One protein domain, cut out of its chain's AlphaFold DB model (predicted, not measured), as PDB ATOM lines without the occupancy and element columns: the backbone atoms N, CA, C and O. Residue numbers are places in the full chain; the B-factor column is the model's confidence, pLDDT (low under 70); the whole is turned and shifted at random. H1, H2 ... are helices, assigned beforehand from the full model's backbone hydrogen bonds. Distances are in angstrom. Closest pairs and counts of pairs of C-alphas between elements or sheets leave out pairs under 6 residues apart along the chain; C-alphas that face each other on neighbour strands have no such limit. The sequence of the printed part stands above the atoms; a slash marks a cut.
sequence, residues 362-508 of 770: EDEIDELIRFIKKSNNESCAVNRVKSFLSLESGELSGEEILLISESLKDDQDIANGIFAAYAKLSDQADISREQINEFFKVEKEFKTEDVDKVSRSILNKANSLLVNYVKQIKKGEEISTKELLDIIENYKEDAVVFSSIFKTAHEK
ATOM      1  N   GLU A 362     185.209 198.682 245.317       88.88
ATOM      2  CA  GLU A 362     184.529 199.119 244.091       88.88
ATOM      3  C   GLU A 362     185.504 199.289 242.914       88.88
ATOM      4  O   GLU A 362     185.224 198.800 241.825       88.88
ATOM      5  N   ASP A 363     186.690 199.861 243.154       91.06
ATOM      6  CA  ASP A 363     187.719 200.050 242.123       91.06
ATOM      7  C   ASP A 363     188.280 198.701 241.596       91.06
ATOM      8  O   ASP A 363     188.454 198.539 240.384       91.06
ATOM      9  N   GLU A 364     188.504 197.707 242.472       91.44
ATOM     10  CA  GLU A 364     188.923 196.337 242.095       91.44
ATOM     11  C   GLU A 364     187.839 195.590 241.301       91.44
ATOM     12  O   GLU A 364     188.137 194.823 240.383       91.44
ATOM     13  N   ILE A 365     186.566 195.798 241.641       92.31
ATOM     14  CA  ILE A 365     185.447 195.102 240.995       92.31
ATOM     15  C   ILE A 365     185.118 195.746 239.646       92.31
ATOM     16  O   ILE A 365     184.891 195.028 238.674       92.31
ATOM     17  N   ASP A 366     185.204 197.071 239.522       92.69
ATOM     18  CA  ASP A 366     185.119 197.754 238.229       92.69
ATOM     19  C   ASP A 366     186.338 197.446 237.333       92.69
ATOM     20  O   ASP A 366     186.250 197.530 236.107       92.69
ATOM     21  N   GLU A 367     187.485 197.048 237.896       93.50
ATOM     22  CA  GLU A 367     188.597 196.458 237.136       93.50
ATOM     23  C   GLU A 367     188.293 195.044 236.634       93.50
ATOM     24  O   GLU A 367     188.443 194.775 235.438       93.50
ATOM     25  N   LEU A 368     187.774 194.170 237.501       93.38
ATOM     26  CA  LEU A 368     187.297 192.843 237.113       93.38
ATOM     27  C   LEU A 368     186.211 192.933 236.023       93.38
ATOM     28  O   LEU A 368     186.290 192.232 235.015       93.38
ATOM     29  N   ILE A 369     185.248 193.849 236.145       94.31
ATOM     30  CA  ILE A 369     184.193 194.068 235.144       94.31
ATOM     31  C   ILE A 369     184.772 194.600 233.825       94.31
ATOM     32  O   ILE A 369     184.374 194.134 232.757       94.31
ATOM     33  N   ARG A 370     185.764 195.503 233.858       95.12
ATOM     34  CA  ARG A 370     186.506 195.926 232.650       95.12
ATOM     35  C   ARG A 370     187.292 194.777 232.008       95.12
ATOM     36  O   ARG A 370     187.449 194.767 230.791       95.12
ATOM     37  N   PHE A 371     187.779 193.810 232.783       94.88
ATOM     38  CA  PHE A 371     188.430 192.597 232.273       94.88
ATOM     39  C   PHE A 371     187.439 191.597 231.663       94.88
ATOM     40  O   PHE A 371     187.732 191.015 230.615       94.88
ATOM     41  N   ILE A 372     186.265 191.433 232.278       94.94
ATOM     42  CA  ILE A 372     185.174 190.587 231.784       94.94
ATOM     43  C   ILE A 372     184.641 191.151 230.466       94.94
ATOM     44  O   ILE A 372     184.691 190.458 229.456       94.94
ATOM     45  N   LYS A 373     184.251 192.435 230.428       94.19
ATOM     46  CA  LYS A 373     183.657 193.113 229.255       94.19
ATOM     47  C   LYS A 373     184.597 193.275 228.042       94.19
ATOM     48  O   LYS A 373     184.172 193.795 227.015       94.19
ATOM     49  N   LYS A 374     185.849 192.798 228.117       94.00
ATOM     50  CA  LYS A 374     186.734 192.570 226.952       94.00
ATOM     51  C   LYS A 374     186.403 191.270 226.187       94.00
ATOM     52  O   LYS A 374     186.953 191.039 225.114       94.00
ATOM     53  N   SER A 375     185.535 190.404 226.719       93.75
ATOM     54  CA  SER A 375     185.021 189.217 226.024       93.75
ATOM     55  C   SER A 375     184.200 189.590 224.788       93.75
ATOM     56  O   SER A 375     183.369 190.492 224.852       93.75
ATOM     57  N   ASN A 376     184.339 188.833 223.698       92.06
ATOM     58  CA  ASN A 376     183.516 189.011 222.493       92.06
ATOM     59  C   ASN A 376     182.140 188.296 222.571       92.06
ATOM     60  O   ASN A 376     181.293 188.523 221.713       92.06
ATOM     61  N   ASN A 377     181.910 187.443 223.581       94.06
ATOM     62  CA  ASN A 377     180.639 186.761 223.860       94.06
ATOM     63  C   ASN A 377     180.569 186.241 225.318       94.06
ATOM     64  O   ASN A 377     181.587 186.182 226.010       94.06
ATOM     65  N   GLU A 378     179.382 185.807 225.754       93.19
ATOM     66  CA  GLU A 378     179.094 185.332 227.119       93.19
ATOM     67  C   GLU A 378     179.911 184.100 227.557       93.19
ATOM     68  O   GLU A 378     180.388 184.058 228.689       93.19
ATOM     69  N   SER A 379     180.182 183.135 226.670       93.81
ATOM     70  CA  SER A 379     181.057 181.992 226.992       93.81
ATOM     71  C   SER A 379     182.492 182.455 227.277       93.81
ATOM     72  O   SER A 379     183.136 182.002 228.224       93.81
ATOM     73  N   CYS A 380     182.986 183.448 226.533       94.62
ATOM     74  CA  CYS A 380     184.283 184.062 226.811       94.62
ATOM     75  C   CYS A 380     184.290 184.897 228.106       94.62
ATOM     76  O   CYS A 380     185.327 184.951 228.765       94.62
ATOM     77  N   ALA A 381     183.163 185.496 228.510       95.12
ATOM     78  CA  ALA A 381     183.016 186.149 229.816       95.12
ATOM     79  C   ALA A 381     183.076 185.128 230.969       95.12
ATOM     80  O   ALA A 381     183.873 185.285 231.894       95.12
ATOM     81  N   VAL A 382     182.321 184.028 230.860       93.81
ATOM     82  CA  VAL A 382     182.346 182.892 231.797       93.81
ATOM     83  C   VAL A 382     183.762 182.322 231.935       93.81
ATOM     84  O   VAL A 382     184.268 182.195 233.049       93.81
ATOM     85  N   ASN A 383     184.446 182.051 230.820       94.19
ATOM     86  CA  ASN A 383     185.812 181.515 230.824       94.19
ATOM     87  C   ASN A 383     186.827 182.473 231.469       94.19
ATOM     88  O   ASN A 383     187.725 182.031 232.191       94.19
ATOM     89  N   ARG A 384     186.668 183.788 231.263       94.69
ATOM     90  CA  ARG A 384     187.453 184.825 231.951       94.69
ATOM     91  C   ARG A 384     187.220 184.799 233.462       94.69
ATOM     92  O   ARG A 384     188.196 184.819 234.204       94.69
ATOM     93  N   VAL A 385     185.971 184.693 233.923       94.38
ATOM     94  CA  VAL A 385     185.655 184.642 235.363       94.38
ATOM     95  C   VAL A 385     186.144 183.355 236.022       94.38
ATOM     96  O   VAL A 385     186.781 183.441 237.069       94.38
ATOM     97  N   LYS A 386     185.948 182.182 235.401       91.69
ATOM     98  CA  LYS A 386     186.538 180.920 235.889       91.69
ATOM     99  C   LYS A 386     188.057 181.046 236.033       91.69
ATOM    100  O   LYS A 386     188.594 180.809 237.110       91.69
ATOM    101  N   SER A 387     188.731 181.518 234.980       91.00
ATOM    102  CA  SER A 387     190.187 181.722 234.984       91.00
ATOM    103  C   SER A 387     190.660 182.686 236.070       91.00
ATOM    104  O   SER A 387     191.703 182.466 236.681       91.00
ATOM    105  N   PHE A 388     189.897 183.749 236.316       91.88
ATOM    106  CA  PHE A 388     190.215 184.746 237.326       91.88
ATOM    107  C   PHE A 388     190.090 184.191 238.755       91.88
ATOM    108  O   PHE A 388     191.012 184.331 239.557       91.88
ATOM    109  N   LEU A 389     188.978 183.515 239.060       89.25
ATOM    110  CA  LEU A 389     188.685 182.999 240.402       89.25
ATOM    111  C   LEU A 389     189.615 181.850 240.812       89.25
ATOM    112  O   LEU A 389     190.123 181.851 241.932       89.25
ATOM    113  N   SER A 390     189.889 180.900 239.911       83.62
ATOM    114  CA  SER A 390     190.816 179.794 240.197       83.62
ATOM    115  C   SER A 390     192.220 180.295 240.524       83.62
ATOM    116  O   SER A 390     192.879 179.756 241.415       83.62
ATOM    117  N   LEU A 391     192.678 181.345 239.839       78.94
ATOM    118  CA  LEU A 391     194.004 181.910 240.056       78.94
ATOM    119  C   LEU A 391     194.124 182.753 241.326       78.94
ATOM    120  O   LEU A 391     195.154 182.625 241.980       78.94
ATOM    121  N   GLU A 392     193.100 183.512 241.744       74.06
ATOM    122  CA  GLU A 392     193.114 184.171 243.071       74.06
ATOM    123  C   GLU A 392     193.247 183.159 244.231       74.06
ATOM    124  O   GLU A 392     193.722 183.523 245.304       74.06
ATOM    125  N   SER A 393     192.903 181.879 244.020       70.06
ATOM    126  CA  SER A 393     193.153 180.793 244.985       70.06
ATOM    127  C   SER A 393     194.552 180.144 244.892       70.06
ATOM    128  O   SER A 393     194.877 179.262 245.690       70.06
ATOM    129  N   GLY A 394     195.369 180.538 243.906       76.00
ATOM    130  CA  GLY A 394     196.586 179.843 243.473       76.00
ATOM    131  C   GLY A 394     197.895 180.628 243.653       76.00
ATOM    132  O   GLY A 394     198.091 181.346 244.628       76.00
ATOM    133  N   GLU A 395     198.838 180.439 242.717       73.19
ATOM    134  CA  GLU A 395     200.173 181.078 242.746       73.19
ATOM    135  C   GLU A 395     200.254 182.434 242.008       73.19
ATOM    136  O   GLU A 395     201.282 183.101 242.110       73.19
ATOM    137  N   LEU A 396     199.228 182.831 241.241       76.69
ATOM    138  CA  LEU A 396     199.200 184.090 240.477       76.69
ATOM    139  C   LEU A 396     198.309 185.122 241.171       76.69
ATOM    140  O   LEU A 396     197.225 184.783 241.636       76.69
ATOM    141  N   SER A 397     198.716 186.392 241.188       82.69
ATOM    142  CA  SER A 397     197.826 187.469 241.648       82.69
ATOM    143  C   SER A 397     196.823 187.873 240.563       82.69
ATOM    144  O   SER A 397     197.105 187.744 239.370       82.69
ATOM    145  N   GLY A 398     195.673 188.442 240.954       83.50
ATOM    146  CA  GLY A 398     194.700 189.006 240.007       83.50
ATOM    147  C   GLY A 398     195.324 190.025 239.037       83.50
ATOM    148  O   GLY A 398     195.026 190.003 237.844       83.50
ATOM    149  N   GLU A 399     196.279 190.833 239.514       86.88
ATOM    150  CA  GLU A 399     197.083 191.768 238.703       86.88
ATOM    151  C   GLU A 399     197.781 191.081 237.515       86.88
ATOM    152  O   GLU A 399     197.860 191.639 236.420       86.88
ATOM    153  N   GLU A 400     198.278 189.853 237.695       88.75
ATOM    154  CA  GLU A 400     198.965 189.109 236.636       88.75
ATOM    155  C   GLU A 400     197.999 188.604 235.555       88.75
ATOM    156  O   GLU A 400     198.389 188.495 234.396       88.75
ATOM    157  N   ILE A 401     196.731 188.372 235.902       87.75
ATOM    158  CA  ILE A 401     195.648 187.982 234.980       87.75
ATOM    159  C   ILE A 401     195.184 189.189 234.161       87.75
ATOM    160  O   ILE A 401     194.973 189.103 232.948       87.75
ATOM    161  N   LEU A 402     195.073 190.340 234.824       90.94
ATOM    162  CA  LEU A 402     194.761 191.615 234.190       90.94
ATOM    163  C   LEU A 402     195.860 191.973 233.176       90.94
ATOM    164  O   LEU A 402     195.548 192.235 232.013       90.94
ATOM    165  N   LEU A 403     197.136 191.822 233.557       90.88
ATOM    166  CA  LEU A 403     198.299 192.008 232.681       90.88
ATOM    167  C   LEU A 403     198.265 191.127 231.415       90.88
ATOM    168  O   LEU A 403     198.643 191.608 230.343       90.88
ATOM    169  N   ILE A 404     197.776 189.880 231.485       88.88
ATOM    170  CA  ILE A 404     197.542 189.030 230.295       88.88
ATOM    171  C   ILE A 404     196.559 189.717 229.337       88.88
ATOM    172  O   ILE A 404     196.852 189.890 228.154       88.88
ATOM    173  N   SER A 405     195.406 190.160 229.848       90.06
ATOM    174  CA  SER A 405     194.355 190.783 229.030       90.06
ATOM    175  C   SER A 405     194.632 192.242 228.634       90.06
ATOM    176  O   SER A 405     193.851 192.819 227.871       90.06
ATOM    177  N   GLU A 406     195.680 192.869 229.161       90.56
ATOM    178  CA  GLU A 406     196.192 194.159 228.684       90.56
ATOM    179  C   GLU A 406     197.302 193.996 227.646       90.56
ATOM    180  O   GLU A 406     197.334 194.738 226.665       90.56
ATOM    181  N   SER A 407     198.150 192.978 227.801       89.31
ATOM    182  CA  SER A 407     199.175 192.626 226.807       89.31
ATOM    183  C   SER A 407     198.549 192.138 225.498       89.31
ATOM    184  O   SER A 407     199.048 192.451 224.423       89.31
ATOM    185  N   LEU A 408     197.412 191.441 225.587       88.81
ATOM    186  CA  LEU A 408     196.593 190.999 224.453       88.81
ATOM    187  C   LEU A 408     195.396 191.926 224.182       88.81
ATOM    188  O   LEU A 408     194.373 191.489 223.658       88.81
ATOM    189  N   LYS A 409     195.475 193.213 224.549       90.62
ATOM    190  CA  LYS A 409     194.367 194.161 224.309       90.62
ATOM    191  C   LYS A 409     193.978 194.249 222.822       90.62
ATOM    192  O   LYS A 409     192.795 194.368 222.519       90.62
ATOM    193  N   ASP A 410     194.970 194.152 221.933       91.50
ATOM    194  CA  ASP A 410     194.833 194.310 220.482       91.50
ATOM    195  C   ASP A 410     194.519 192.977 219.761       91.50
ATOM    196  O   ASP A 410     194.237 192.987 218.565       91.50
ATOM    197  N   ASP A 411     194.521 191.844 220.480       90.50
ATOM    198  CA  ASP A 411     194.184 190.509 219.960       90.50
ATOM    199  C   ASP A 411     193.348 189.723 220.993       90.50
ATOM    200  O   ASP A 411     193.831 188.879 221.758       90.50
ATOM    201  N   GLN A 412     192.056 190.066 221.061       90.81
ATOM    202  CA  GLN A 412     191.134 189.466 222.030       90.81
ATOM    203  C   GLN A 412     190.851 187.988 221.765       90.81
ATOM    204  O   GLN A 412     190.478 187.287 222.705       90.81
ATOM    205  N   ASP A 413     191.022 187.493 220.539       89.88
ATOM    206  CA  ASP A 413     190.700 186.103 220.216       89.88
ATOM    207  C   ASP A 413     191.765 185.147 220.776       89.88
ATOM    208  O   ASP A 413     191.399 184.121 221.355       89.88
ATOM    209  N   ILE A 414     193.053 185.531 220.777       88.25
ATOM    210  CA  ILE A 414     194.079 184.831 221.576       88.25
ATOM    211  C   ILE A 414     193.724 184.879 223.064       88.25
ATOM    212  O   ILE A 414     193.755 183.847 223.731       88.25
ATOM    213  N   ALA A 415     193.401 186.060 223.605       90.56
ATOM    214  CA  ALA A 415     193.118 186.213 225.034       90.56
ATOM    215  C   ALA A 415     191.945 185.319 225.469       90.56
ATOM    216  O   ALA A 415     192.031 184.592 226.456       90.56
ATOM    217  N   ASN A 416     190.868 185.322 224.682       91.62
ATOM    218  CA  ASN A 416     189.700 184.476 224.885       91.62
ATOM    219  C   ASN A 416     190.041 182.983 224.726       91.62
ATOM    220  O   ASN A 416     189.541 182.181 225.509       91.62
ATOM    221  N   GLY A 417     190.923 182.607 223.792       89.38
ATOM    222  CA  GLY A 417     191.429 181.238 223.635       89.38
ATOM    223  C   GLY A 417     192.268 180.752 224.825       89.38
ATOM    224  O   GLY A 417     192.060 179.638 225.305       89.38
ATOM    225  N   ILE A 418     193.154 181.600 225.359       88.25
ATOM    226  CA  ILE A 418     193.943 181.325 226.573       88.25
ATOM    227  C   ILE A 418     193.015 181.080 227.770       88.25
ATOM    228  O   ILE A 418     193.153 180.067 228.459       88.25
ATOM    229  N   PHE A 419     192.051 181.977 228.007       91.94
ATOM    230  CA  PHE A 419     191.111 181.832 229.121       91.94
ATOM    231  C   PHE A 419     190.125 180.675 228.915       91.94
ATOM    232  O   PHE A 419     189.758 180.027 229.887       91.94
ATOM    233  N   ALA A 420     189.738 180.346 227.678       91.06
ATOM    234  CA  ALA A 420     188.937 179.155 227.391       91.06
ATOM    235  C   ALA A 420     189.704 177.860 227.703       91.06
ATOM    236  O   ALA A 420     189.163 176.976 228.362       91.06
ATOM    237  N   ALA A 421     190.971 177.761 227.289       87.00
ATOM    238  CA  ALA A 421     191.815 176.601 227.569       87.00
ATOM    239  C   ALA A 421     192.090 176.431 229.071       87.00
ATOM    240  O   ALA A 421     192.016 175.319 229.592       87.00
ATOM    241  N   TYR A 422     192.358 177.531 229.783       88.31
ATOM    242  CA  TYR A 422     192.510 177.495 231.235       88.31
ATOM    243  C   TYR A 422     191.199 177.106 231.932       88.31
ATOM    244  O   TYR A 422     191.210 176.206 232.767       88.31
ATOM    245  N   ALA A 423     190.071 177.732 231.577       89.38
ATOM    246  CA  ALA A 423     188.766 177.421 232.159       89.38
ATOM    247  C   ALA A 423     188.396 175.944 231.969       89.38
ATOM    248  O   ALA A 423     188.006 175.300 232.937       89.38
ATOM    249  N   LYS A 424     188.635 175.379 230.774       87.31
ATOM    250  CA  LYS A 424     188.477 173.940 230.518       87.31
ATOM    251  C   LYS A 424     189.332 173.082 231.448       87.31
ATOM    252  O   LYS A 424     188.817 172.152 232.053       87.31
ATOM    253  N   LEU A 425     190.619 173.397 231.615       84.56
ATOM    254  CA  LEU A 425     191.484 172.667 232.552       84.56
ATOM    255  C   LEU A 425     191.058 172.833 234.019       84.56
ATOM    256  O   LEU A 425     191.303 171.937 234.820       84.56
ATOM    257  N   SER A 426     190.440 173.962 234.367       85.31
ATOM    258  CA  SER A 426     189.907 174.227 235.704       85.31
ATOM    259  C   SER A 426     188.622 173.436 235.966       85.31
ATOM    260  O   SER A 426     188.489 172.850 237.032       85.31
ATOM    261  N   ASP A 427     187.726 173.325 234.981       85.12
ATOM    262  CA  ASP A 427     186.560 172.429 235.036       85.12
ATOM    263  C   ASP A 427     186.996 170.951 235.100       85.12
ATOM    264  O   ASP A 427     186.452 170.159 235.863       85.12
ATOM    265  N   GLN A 428     188.055 170.582 234.370       84.56
ATOM    266  CA  GLN A 428     188.696 169.259 234.438       84.56
ATOM    267  C   GLN A 428     189.513 169.034 235.728       84.56
ATOM    268  O   GLN A 428     190.157 167.993 235.862       84.56
ATOM    269  N   ALA A 429     189.531 169.976 236.677       84.44
ATOM    270  CA  ALA A 429     190.074 169.738 238.014       84.44
ATOM    271  C   ALA A 429     189.019 169.176 238.983       84.44
ATOM    272  O   ALA A 429     189.397 168.490 239.936       84.44
ATOM    273  N   ASP A 430     187.725 169.383 238.719       80.25
ATOM    274  CA  ASP A 430     186.595 168.894 239.528       80.25
ATOM    275  C   ASP A 430     186.275 167.407 239.244       80.25
ATOM    276  O   ASP A 430     185.132 166.993 239.058       80.25
ATOM    277  N   ILE A 431     187.327 166.585 239.198       75.06
ATOM    278  CA  ILE A 431     187.277 165.154 238.888       75.06
ATOM    279  C   ILE A 431     186.642 164.347 240.024       75.06
ATOM    280  O   ILE A 431     187.037 164.461 241.186       75.06
ATOM    281  N   SER A 432     185.723 163.445 239.671       70.81
ATOM    282  CA  SER A 432     185.151 162.479 240.613       70.81
ATOM    283  C   SER A 432     186.077 161.276 240.848       70.81
ATOM    284  O   SER A 432     186.892 160.892 240.004       70.81
ATOM    285  N   ARG A 433     185.916 160.611 241.998       71.06
ATOM    286  CA  ARG A 433     186.609 159.345 242.312       71.06
ATOM    287  C   ARG A 433     186.327 158.261 241.258       71.06
ATOM    288  O   ARG A 433     187.208 157.468 240.940       71.06
ATOM    289  N   GLU A 434     185.124 158.260 240.692       74.25
ATOM    290  CA  GLU A 434     184.685 157.321 239.656       74.25
ATOM    291  C   GLU A 434     185.447 157.544 238.346       74.25
ATOM    292  O   GLU A 434     186.011 156.597 237.801       74.25
ATOM    293  N   GLN A 435     185.571 158.801 237.904       80.56
ATOM    294  CA  GLN A 435     186.370 159.163 236.731       80.56
ATOM    295  C   GLN A 435     187.831 158.721 236.882       80.56
ATOM    296  O   GLN A 435     188.412 158.228 235.920       80.56
ATOM    297  N   ILE A 436     188.432 158.824 238.079       85.94
ATOM    298  CA  ILE A 436     189.787 158.292 238.319       85.94
ATOM    299  C   ILE A 436     189.822 156.768 238.144       85.94
ATOM    300  O   ILE A 436     190.719 156.251 237.470       85.94
ATOM    301  N   ASN A 437     188.844 156.052 238.706       83.44
ATOM    302  CA  ASN A 437     188.752 154.595 238.601       83.44
ATOM    303  C   ASN A 437     188.604 154.132 237.139       83.44
ATOM    304  O   ASN A 437     189.181 153.112 236.760       83.44
ATOM    305  N   GLU A 438     187.917 154.899 236.286       88.31
ATOM    306  CA  GLU A 438     187.787 154.587 234.859       88.31
ATOM    307  C   GLU A 438     189.116 154.575 234.088       88.31
ATOM    308  O   GLU A 438     189.223 153.876 233.080       88.31
ATOM    309  N   PHE A 439     190.170 155.259 234.540       87.00
ATOM    310  CA  PHE A 439     191.476 155.178 233.867       87.00
ATOM    311  C   PHE A 439     192.198 153.840 234.080       87.00
ATOM    312  O   PHE A 439     193.199 153.576 233.404       87.00
ATOM    313  N   PHE A 440     191.689 152.966 234.950       88.44
ATOM    314  CA  PHE A 440     192.247 151.644 235.212       88.44
ATOM    315  C   PHE A 440     191.324 150.523 234.683       88.44
ATOM    316  O   PHE A 440     190.117 150.684 234.480       88.44
ATOM    317  N   LYS A 441     191.926 149.367 234.383       88.25
ATOM    318  CA  LYS A 441     191.243 148.114 233.999       88.25
ATOM    319  C   LYS A 441     190.967 147.202 235.199       88.25
ATOM    320  O   LYS A 441     190.289 146.190 235.054       88.25
ATOM    321  N   VAL A 442     191.529 147.549 236.353       87.69
ATOM    322  CA  VAL A 442     191.341 146.910 237.655       87.69
ATOM    323  C   VAL A 442     190.976 148.029 238.621       87.69
ATOM    324  O   VAL A 442     191.601 149.089 238.578       87.69
ATOM    325  N   GLU A 443     189.973 147.811 239.465       85.94
ATOM    326  CA  GLU A 443     189.571 148.780 240.484       85.94
ATOM    327  C   GLU A 443     190.735 149.047 241.452       85.94
ATOM    328  O   GLU A 443     191.373 148.116 241.951       85.94
ATOM    329  N   LYS A 444     191.033 150.328 241.703       85.12
ATOM    330  CA  LYS A 444     192.045 150.773 242.669       85.12
ATOM    331  C   LYS A 444     191.421 151.773 243.631       85.12
ATOM    332  O   LYS A 444     190.741 152.701 243.210       85.12
ATOM    333  N   GLU A 445     191.678 151.615 244.925       84.62
ATOM    334  CA  GLU A 445     191.138 152.517 245.943       84.62
ATOM    335  C   GLU A 445     191.906 153.851 245.977       84.62
ATOM    336  O   GLU A 445     193.013 153.958 246.524       84.62
ATOM    337  N   PHE A 446     191.299 154.893 245.408       84.62
ATOM    338  CA  PHE A 446     191.746 156.278 245.544       84.62
ATOM    339  C   PHE A 446     191.062 156.953 246.734       84.62
ATOM    340  O   PHE A 446     189.834 157.043 246.808       84.62
ATOM    341  N   LYS A 447     191.874 157.450 247.674       88.69
ATOM    342  CA  LYS A 447     191.370 158.240 248.801       88.69
ATOM    343  C   LYS A 447     191.038 159.660 248.352       88.69
ATOM    344  O   LYS A 447     191.548 160.116 247.329       88.69
ATOM    345  N   THR A 448     190.254 160.396 249.135       80.88
ATOM    346  CA  THR A 448     189.942 161.804 248.839       80.88
ATOM    347  C   THR A 448     191.214 162.655 248.733       80.88
ATOM    348  O   THR A 448     191.344 163.433 247.797       80.88
ATOM    349  N   GLU A 449     192.235 162.407 249.562       86.06
ATOM    350  CA  GLU A 449     193.518 163.114 249.451       86.06
ATOM    351  C   GLU A 449     194.314 162.733 248.189       86.06
ATOM    352  O   GLU A 449     195.262 163.433 247.838       86.06
ATOM    353  N   ASP A 450     193.982 161.627 247.510       86.25
ATOM    354  CA  ASP A 450     194.529 161.295 246.190       86.25
ATOM    355  C   ASP A 450     193.760 162.021 245.072       86.25
ATOM    356  O   ASP A 450     194.397 162.540 244.155       86.25
ATOM    357  N   VAL A 451     192.428 162.151 245.183       86.19
ATOM    358  CA  VAL A 451     191.606 162.990 244.285       86.19
ATOM    359  C   VAL A 451     192.107 164.438 244.327       86.19
ATOM    360  O   VAL A 451     192.510 164.981 243.300       86.19
ATOM    361  N   ASP A 452     192.244 165.022 245.522       81.44
ATOM    362  CA  ASP A 452     192.716 166.401 245.683       81.44
ATOM    363  C   ASP A 452     194.126 166.637 245.106       81.44
ATOM    364  O   ASP A 452     194.481 167.774 244.782       81.44
ATOM    365  N   LYS A 453     194.986 165.606 245.046       86.88
ATOM    366  CA  LYS A 453     196.316 165.695 244.411       86.88
ATOM    367  C   LYS A 453     196.195 165.739 242.893       86.88
ATOM    368  O   LYS A 453     196.961 166.469 242.269       86.88
ATOM    369  N   VAL A 454     195.262 164.983 242.312       86.50
ATOM    370  CA  VAL A 454     194.971 165.011 240.874       86.50
ATOM    371  C   VAL A 454     194.426 166.386 240.492       86.50
ATOM    372  O   VAL A 454     195.043 167.047 239.657       86.50
ATOM    373  N   SER A 455     193.390 166.880 241.178       84.12
ATOM    374  CA  SER A 455     192.828 168.225 240.973       84.12
ATOM    375  C   SER A 455     193.902 169.313 241.079       84.12
ATOM    376  O   SER A 455     194.103 170.100 240.154       84.12
ATOM    377  N   ARG A 456     194.702 169.302 242.159       85.06
ATOM    378  CA  ARG A 456     195.819 170.249 242.331       85.06
ATOM    379  C   ARG A 456     196.929 170.070 241.294       85.06
ATOM    380  O   ARG A 456     197.586 171.047 240.952       85.06
ATOM    381  N   SER A 457     197.172 168.869 240.773       85.19
ATOM    382  CA  SER A 457     198.146 168.639 239.692       85.19
ATOM    383  C   SER A 457     197.673 169.248 238.368       85.19
ATOM    384  O   SER A 457     198.478 169.851 237.656       85.19
ATOM    385  N   ILE A 458     196.375 169.155 238.070       86.75
ATOM    386  CA  ILE A 458     195.755 169.736 236.873       86.75
ATOM    387  C   ILE A 458     195.747 171.265 236.970       86.75
ATOM    388  O   ILE A 458     196.287 171.918 236.075       86.75
ATOM    389  N   LEU A 459     195.278 171.832 238.089       84.06
ATOM    390  CA  LEU A 459     195.324 173.279 238.340       84.06
ATOM    391  C   LEU A 459     196.758 173.818 238.284       84.06
ATOM    392  O   LEU A 459     197.018 174.775 237.566       84.06
ATOM    393  N   ASN A 460     197.734 173.172 238.933       84.50
ATOM    394  CA  ASN A 460     199.137 173.594 238.836       84.50
ATOM    395  C   ASN A 460     199.675 173.543 237.397       84.50
ATOM    396  O   ASN A 460     200.504 174.373 237.015       84.50
ATOM    397  N   LYS A 461     199.205 172.599 236.571       84.12
ATOM    398  CA  LYS A 461     199.593 172.528 235.160       84.12
ATOM    399  C   LYS A 461     198.939 173.646 234.334       84.12
ATOM    400  O   LYS A 461     199.656 174.301 233.576       84.12
ATOM    401  N   ALA A 462     197.659 173.942 234.553       84.19
ATOM    402  CA  ALA A 462     196.965 175.089 233.962       84.19
ATOM    403  C   ALA A 462     197.614 176.426 234.375       84.19
ATOM    404  O   ALA A 462     197.957 177.249 233.525       84.19
ATOM    405  N   ASN A 463     197.906 176.598 235.668       84.75
ATOM    406  CA  ASN A 463     198.623 177.750 236.215       84.75
ATOM    407  C   ASN A 463     199.994 177.902 235.545       84.75
ATOM    408  O   ASN A 463     200.368 179.004 235.159       84.75
ATOM    409  N   SER A 464     200.729 176.803 235.326       83.69
ATOM    410  CA  SER A 464     202.051 176.853 234.686       83.69
ATOM    411  C   SER A 464     202.030 177.410 233.253       83.69
ATOM    412  O   SER A 464     203.016 178.014 232.831       83.69
ATOM    413  N   LEU A 465     200.922 177.260 232.515       82.25
ATOM    414  CA  LEU A 465     200.743 177.855 231.186       82.25
ATOM    415  C   LEU A 465     200.697 179.389 231.294       82.25
ATOM    416  O   LEU A 465     201.500 180.075 230.661       82.25
ATOM    417  N   LEU A 466     199.835 179.918 232.168       83.38
ATOM    418  CA  LEU A 466     199.670 181.362 232.379       83.38
ATOM    419  C   LEU A 466     200.901 181.998 233.047       83.38
ATOM    420  O   LEU A 466     201.382 183.034 232.596       83.38
ATOM    421  N   VAL A 467     201.491 181.336 234.048       85.50
ATOM    422  CA  VAL A 467     202.734 181.757 234.722       85.50
ATOM    423  C   VAL A 467     203.891 181.923 233.728       85.50
ATOM    424  O   VAL A 467     204.675 182.866 233.847       85.50
ATOM    425  N   ASN A 468     204.036 181.013 232.760       83.69
ATOM    426  CA  ASN A 468     205.094 181.111 231.753       83.69
ATOM    427  C   ASN A 468     204.845 182.270 230.780       83.69
ATOM    428  O   ASN A 468     205.786 182.997 230.463       83.69
ATOM    429  N   TYR A 469     203.592 182.493 230.380       83.69
ATOM    430  CA  TYR A 469     203.203 183.613 229.524       83.69
ATOM    431  C   TYR A 469     203.417 184.979 230.213       83.69
ATOM    432  O   TYR A 469     204.079 185.861 229.666       83.69
ATOM    433  N   VAL A 470     203.004 185.126 231.479       85.31
ATOM    434  CA  VAL A 470     203.284 186.318 232.308       85.31
ATOM    435  C   VAL A 470     204.791 186.571 232.448       85.31
ATOM    436  O   VAL A 470     205.240 187.717 232.404       85.31
ATOM    437  N   LYS A 471     205.607 185.514 232.559       87.81
ATOM    438  CA  LYS A 471     207.079 185.617 232.599       87.81
ATOM    439  C   LYS A 471     207.713 186.016 231.263       87.81
ATOM    440  O   LYS A 471     208.840 186.503 231.293       87.81
ATOM    441  N   GLN A 472     207.037 185.830 230.129       87.62
ATOM    442  CA  GLN A 472     207.469 186.352 228.825       87.62
ATOM    443  C   GLN A 472     207.111 187.843 228.709       87.62
ATOM    444  O   GLN A 472     208.005 188.665 228.480       87.62
ATOM    445  N   ILE A 473     205.857 188.211 229.022       85.44
ATOM    446  CA  ILE A 473     205.390 189.612 229.079       85.44
ATOM    447  C   ILE A 473     206.321 190.463 229.952       85.44
ATOM    448  O   ILE A 473     206.844 191.480 229.499       85.44
ATOM    449  N   LYS A 474     206.580 190.033 231.196       88.25
ATOM    450  CA  LYS A 474     207.368 190.800 232.182       88.25
ATOM    451  C   LYS A 474     208.844 191.010 231.801       88.25
ATOM    452  O   LYS A 474     209.537 191.753 232.491       88.25
ATOM    453  N   LYS A 475     209.333 190.395 230.717       92.88
ATOM    454  CA  LYS A 475     210.663 190.654 230.131       92.88
ATOM    455  C   LYS A 475     210.622 191.493 228.849       92.88
ATOM    456  O   LYS A 475     211.680 191.918 228.394       92.88
ATOM    457  N   GLY A 476     209.450 191.668 228.233       89.69
ATOM    458  CA  GLY A 476     209.330 192.169 226.862       89.69
ATOM    459  C   GLY A 476     209.771 191.158 225.793       89.69
ATOM    460  O   GLY A 476     210.262 191.567 224.746       89.69
ATOM    461  N   GLU A 477     209.639 189.851 226.051       90.25
ATOM    462  CA  GLU A 477     209.784 188.834 224.998       90.25
ATOM    463  C   GLU A 477     208.558 188.917 224.064       90.25
ATOM    464  O   GLU A 477     207.422 188.887 224.536       90.25
ATOM    465  N   GLU A 478     208.769 189.048 222.748       85.38
ATOM    466  CA  GLU A 478     207.682 189.042 221.757       85.38
ATOM    467  C   GLU A 478     207.050 187.645 221.721       85.38
ATOM    468  O   GLU A 478     207.713 186.672 221.355       85.38
ATOM    469  N   ILE A 479     205.784 187.527 222.136       81.25
ATOM    470  CA  ILE A 479     205.118 186.226 222.189       81.25
ATOM    471  C   ILE A 479     204.381 185.963 220.879       81.25
ATOM    472  O   ILE A 479     203.418 186.646 220.535       81.25
ATOM    473  N   SER A 480     204.813 184.920 220.174       82.88
ATOM    474  CA  SER A 480     204.178 184.449 218.947       82.88
ATOM    475  C   SER A 480     202.739 183.989 219.211       82.88
ATOM    476  O   SER A 480     202.513 182.941 219.818       82.88
ATOM    477  N   THR A 481     201.769 184.739 218.675       75.62
ATOM    478  CA  THR A 481     200.349 184.359 218.533       75.62
ATOM    479  C   THR A 481     200.186 182.897 218.146       75.62
ATOM    480  O   THR A 481     199.400 182.163 218.745       75.62
ATOM    481  N   LYS A 482     200.964 182.458 217.150       79.44
ATOM    482  CA  LYS A 482     200.885 181.093 216.655       79.44
ATOM    483  C   LYS A 482     201.389 180.087 217.687       79.44
ATOM    484  O   LYS A 482     200.750 179.064 217.859       79.44
ATOM    485  N   GLU A 483     202.493 180.357 218.380       79.56
ATOM    486  CA  GLU A 483     203.009 179.421 219.388       79.56
ATOM    487  C   GLU A 483     202.055 179.289 220.582       79.56
ATOM    488  O   GLU A 483     201.944 178.202 221.141       79.56
ATOM    489  N   LEU A 484     201.310 180.344 220.936       76.44
ATOM    490  CA  LEU A 484     200.232 180.261 221.928       76.44
ATOM    491  C   LEU A 484     199.077 179.377 221.451       76.44
ATOM    492  O   LEU A 484     198.661 178.490 222.192       76.44
ATOM    493  N   LEU A 485     198.588 179.585 220.225       75.06
ATOM    494  CA  LEU A 485     197.527 178.759 219.640       75.06
ATOM    495  C   LEU A 485     197.983 177.300 219.478       75.06
ATOM    496  O   LEU A 485     197.291 176.402 219.943       75.06
ATOM    497  N   ASP A 486     199.193 177.061 218.962       77.62
ATOM    498  CA  ASP A 486     199.810 175.733 218.888       77.62
ATOM    499  C   ASP A 486     199.907 175.098 220.298       77.62
ATOM    500  O   ASP A 486     199.637 173.907 220.451       77.62
ATOM    501  N   ILE A 487     200.255 175.853 221.353       74.31
ATOM    502  CA  ILE A 487     200.280 175.352 222.742       74.31
ATOM    503  C   ILE A 487     198.873 174.993 223.237       74.31
ATOM    504  O   ILE A 487     198.721 173.937 223.848       74.31
ATOM    505  N   ILE A 488     197.870 175.836 222.973       74.88
ATOM    506  CA  ILE A 488     196.468 175.648 223.376       74.88
ATOM    507  C   ILE A 488     195.848 174.436 222.669       74.88
ATOM    508  O   ILE A 488     195.310 173.550 223.327       74.88
ATOM    509  N   GLU A 489     195.975 174.346 221.345       72.56
ATOM    510  CA  GLU A 489     195.432 173.251 220.533       72.56
ATOM    511  C   GLU A 489     196.114 171.906 220.842       72.56
ATOM    512  O   GLU A 489     195.472 170.856 220.836       72.56
ATOM    513  N   ASN A 490     197.409 171.913 221.184       72.25
ATOM    514  CA  ASN A 490     198.103 170.708 221.649       72.25
ATOM    515  C   ASN A 490     197.854 170.385 223.138       72.25
ATOM    516  O   ASN A 490     198.334 169.350 223.619       72.25
ATOM    517  N   TYR A 491     197.094 171.204 223.875       73.69
ATOM    518  CA  TYR A 491     196.764 170.994 225.290       73.69
ATOM    519  C   TYR A 491     195.570 170.044 225.482       73.69
ATOM    520  O   TYR A 491     194.562 170.372 226.101       73.69
ATOM    521  N   LYS A 492     195.704 168.825 224.952       81.62
ATOM    522  CA  LYS A 492     194.672 167.775 225.001       81.62
ATOM    523  C   LYS A 492     194.320 167.450 226.461       81.62
ATOM    524  O   LYS A 492     195.143 166.862 227.165       81.62
ATOM    525  N   GLU A 493     193.123 167.834 226.910       81.50
ATOM    526  CA  GLU A 493     192.687 167.754 228.317       81.50
ATOM    527  C   GLU A 493     192.841 166.349 228.892       81.50
ATOM    528  O   GLU A 493     193.507 166.184 229.914       81.50
ATOM    529  N   ASP A 494     192.344 165.335 228.173       84.06
ATOM    530  CA  ASP A 494     192.541 163.917 228.469       84.06
ATOM    531  C   ASP A 494     193.966 163.591 228.925       84.06
ATOM    532  O   ASP A 494     194.181 162.800 229.839       84.06
ATOM    533  N   ALA A 495     194.958 164.142 228.218       86.50
ATOM    534  CA  ALA A 495     196.357 163.840 228.434       86.50
ATOM    535  C   ALA A 495     196.879 164.537 229.694       86.50
ATOM    536  O   ALA A 495     197.785 164.003 230.325       86.50
ATOM    537  N   VAL A 496     196.312 165.679 230.094       87.31
ATOM    538  CA  VAL A 496     196.632 166.390 231.346       87.31
ATOM    539  C   VAL A 496     195.985 165.698 232.546       87.31
ATOM    540  O   VAL A 496     196.670 165.459 233.547       87.31
ATOM    541  N   VAL A 497     194.712 165.315 232.410       87.31
ATOM    542  CA  VAL A 497     193.949 164.516 233.378       87.31
ATOM    543  C   VAL A 497     194.660 163.185 233.626       87.31
ATOM    544  O   VAL A 497     195.138 162.922 234.730       87.31
ATOM    545  N   PHE A 498     194.862 162.397 232.567       90.31
ATOM    546  CA  PHE A 498     195.546 161.107 232.629       90.31
ATOM    547  C   PHE A 498     196.986 161.222 233.152       90.31
ATOM    548  O   PHE A 498     197.421 160.391 233.949       90.31
ATOM    549  N   SER A 499     197.728 162.267 232.760       90.06
ATOM    550  CA  SER A 499     199.077 162.518 233.291       90.06
ATOM    551  C   SER A 499     199.083 162.770 234.793       90.06
ATOM    552  O   SER A 499     200.026 162.362 235.464       90.06
ATOM    553  N   SER A 500     198.068 163.459 235.314       89.56
ATOM    554  CA  SER A 500     197.956 163.768 236.740       89.56
ATOM    555  C   SER A 500     197.542 162.535 237.540       89.56
ATOM    556  O   SER A 500     198.159 162.244 238.561       89.56
ATOM    557  N   ILE A 501     196.599 161.748 237.020       89.50
ATOM    558  CA  ILE A 501     196.168 160.473 237.608       89.50
ATOM    559  C   ILE A 501     197.316 159.459 237.647       89.50
ATOM    560  O   ILE A 501     197.631 158.941 238.720       89.50
ATOM    561  N   PHE A 502     197.997 159.211 236.519       92.31
ATOM    562  CA  PHE A 502     199.124 158.273 236.491       92.31
ATOM    563  C   PHE A 502     200.262 158.733 237.408       92.31
ATOM    564  O   PHE A 502     200.816 157.915 238.138       92.31
ATOM    565  N   LYS A 503     200.585 160.034 237.426       93.12
ATOM    566  CA  LYS A 503     201.590 160.588 238.341       93.12
ATOM    567  C   LYS A 503     201.220 160.318 239.802       93.12
ATOM    568  O   LYS A 503     202.049 159.792 240.536       93.12
ATOM    569  N   THR A 504     200.000 160.656 240.224       89.38
ATOM    570  CA  THR A 504     199.552 160.472 241.615       89.38
ATOM    571  C   THR A 504     199.525 158.998 242.016       89.38
ATOM    572  O   THR A 504     199.934 158.666 243.126       89.38
ATOM    573  N   ALA A 505     199.114 158.108 241.111       89.00
ATOM    574  CA  ALA A 505     199.170 156.670 241.342       89.00
ATOM    575  C   ALA A 505     200.623 156.159 241.439       89.00
ATOM    576  O   ALA A 505     200.948 155.413 242.355       89.00
ATOM    577  N   HIS A 506     201.531 156.599 240.565       90.12
ATOM    578  CA  HIS A 506     202.938 156.177 240.584       90.12
ATOM    579  C   HIS A 506     203.752 156.785 241.746       90.12
ATOM    580  O   HIS A 506     204.759 156.225 242.166       90.12
ATOM    581  N   GLU A 507     203.307 157.903 242.328       89.75
ATOM    582  CA  GLU A 507     203.845 158.433 243.593       89.75
ATOM    583  C   GLU A 507     203.349 157.647 244.833       89.75
ATOM    584  O   GLU A 507     203.862 157.853 245.934       89.75
ATOM    585  N   LYS A 508     202.383 156.732 244.654       87.31
ATOM    586  CA  LYS A 508     201.826 155.803 245.659       87.31
ATOM    587  C   LYS A 508     202.291 154.352 245.435       87.31
ATOM    588  O   LYS A 508     202.443 153.610 246.402       87.31
TER     589      LYS A 508
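Overview. This is residues 362 to 508 of the 770 residues of an uncharacterized protein of Candidatus Falkowbacteria bacterium GW2011_GWE1_38_31 (UniProt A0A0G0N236). Two helices running opposite ways, the long H6 and the shorter H4, lie side by side as the core; H3 packs on both near the end of H6 and the beginning of H4, and H8 crosses the first half of H6. H2 crosses one side of H4, H7 packs along its other side, H1 meets the first part of H2, and H5 sits by the beginning of H6. The printed part has 147 residues with eight named helices, H1 to H8 in chain order, and no named strand; its class is all helix. It is compact, with a radius of gyration of the C-alphas of 16.5 A, and spans 50 by 34 by 27 A.

Arrangement. H6, residues 448 to 473, touches H4, residues 412 to 427, at a shallow tilt of 16 degrees, opposite ways; the closest C-alphas, of Tyr 422 and Ala 462, are 5.8 A apart. H6 and H4 are the hub, touching four helices each. With residues 469 to 473 alone H6 touches H3, residues 398 to 407, Ile 404 to Val 470 being closest at 6.7 A between C-alphas. H3 and H4 form a hairpin and only just touch, with 3 pairs of C-alphas within 8 A, the closest those of Ser 405 and Ala 415 at 6.2 A. H3, H4 and H6 are an up and down bundle, each running against the one before. H8, residues 493 to 506, touches H6 at a steep tilt of 54 degrees, with the C-alphas of Val 454 and Ser 500 closest at 5.2 A. H5, residues 433 to 438, only just touches H6, with 3 pairs of C-alphas within 8 A, the closest those of Arg 433 and Val 451 at 6.5 A. H2, residues 378 to 392, touches H4 at a steep tilt of 61 degrees, with the C-alphas of Asn 383 and Ala 420 closest at 5.2 A. H7, residues 481 to 489, touches H4 at a shallow tilt of 24 degrees, the same way; the closest C-alphas, of Ala 421 and Ile 488, are 6.3 A apart. H1, residues 362 to 372, touches H2, the C-alphas of Ile 372 and Ala 381 being closest at 5.3 A; H1 and H6 are apart. Every O i to N i+4 pair is within hydrogen-bond range in H1, H2, H3, H4, H5, H7 and H8, and 20 of 22 are in H6.

Along the chain. H6 is 37.4 A from first to last C-alpha; C-alpha 448 is at (189.942, 161.804, 248.839), and C-alpha 473 is at (205.390, 189.612, 229.079). H4 measures 21.9 A, H2 21.3 A, H8 19.7 A, H1 15.0 A, H3 14.4 A, H7 12.3 A and H5 8.9 A. H1 begins with C-alpha 362 at (184.529, 199.119, 244.091).

Size, cuts and confidence. The C-alphas farthest apart, of Asp 363 and Val 442, are 53.5 A apart. The printed part has no cut and no long link. Mean pLDDT of the printed part is 86.4, and no printed residue is under 70.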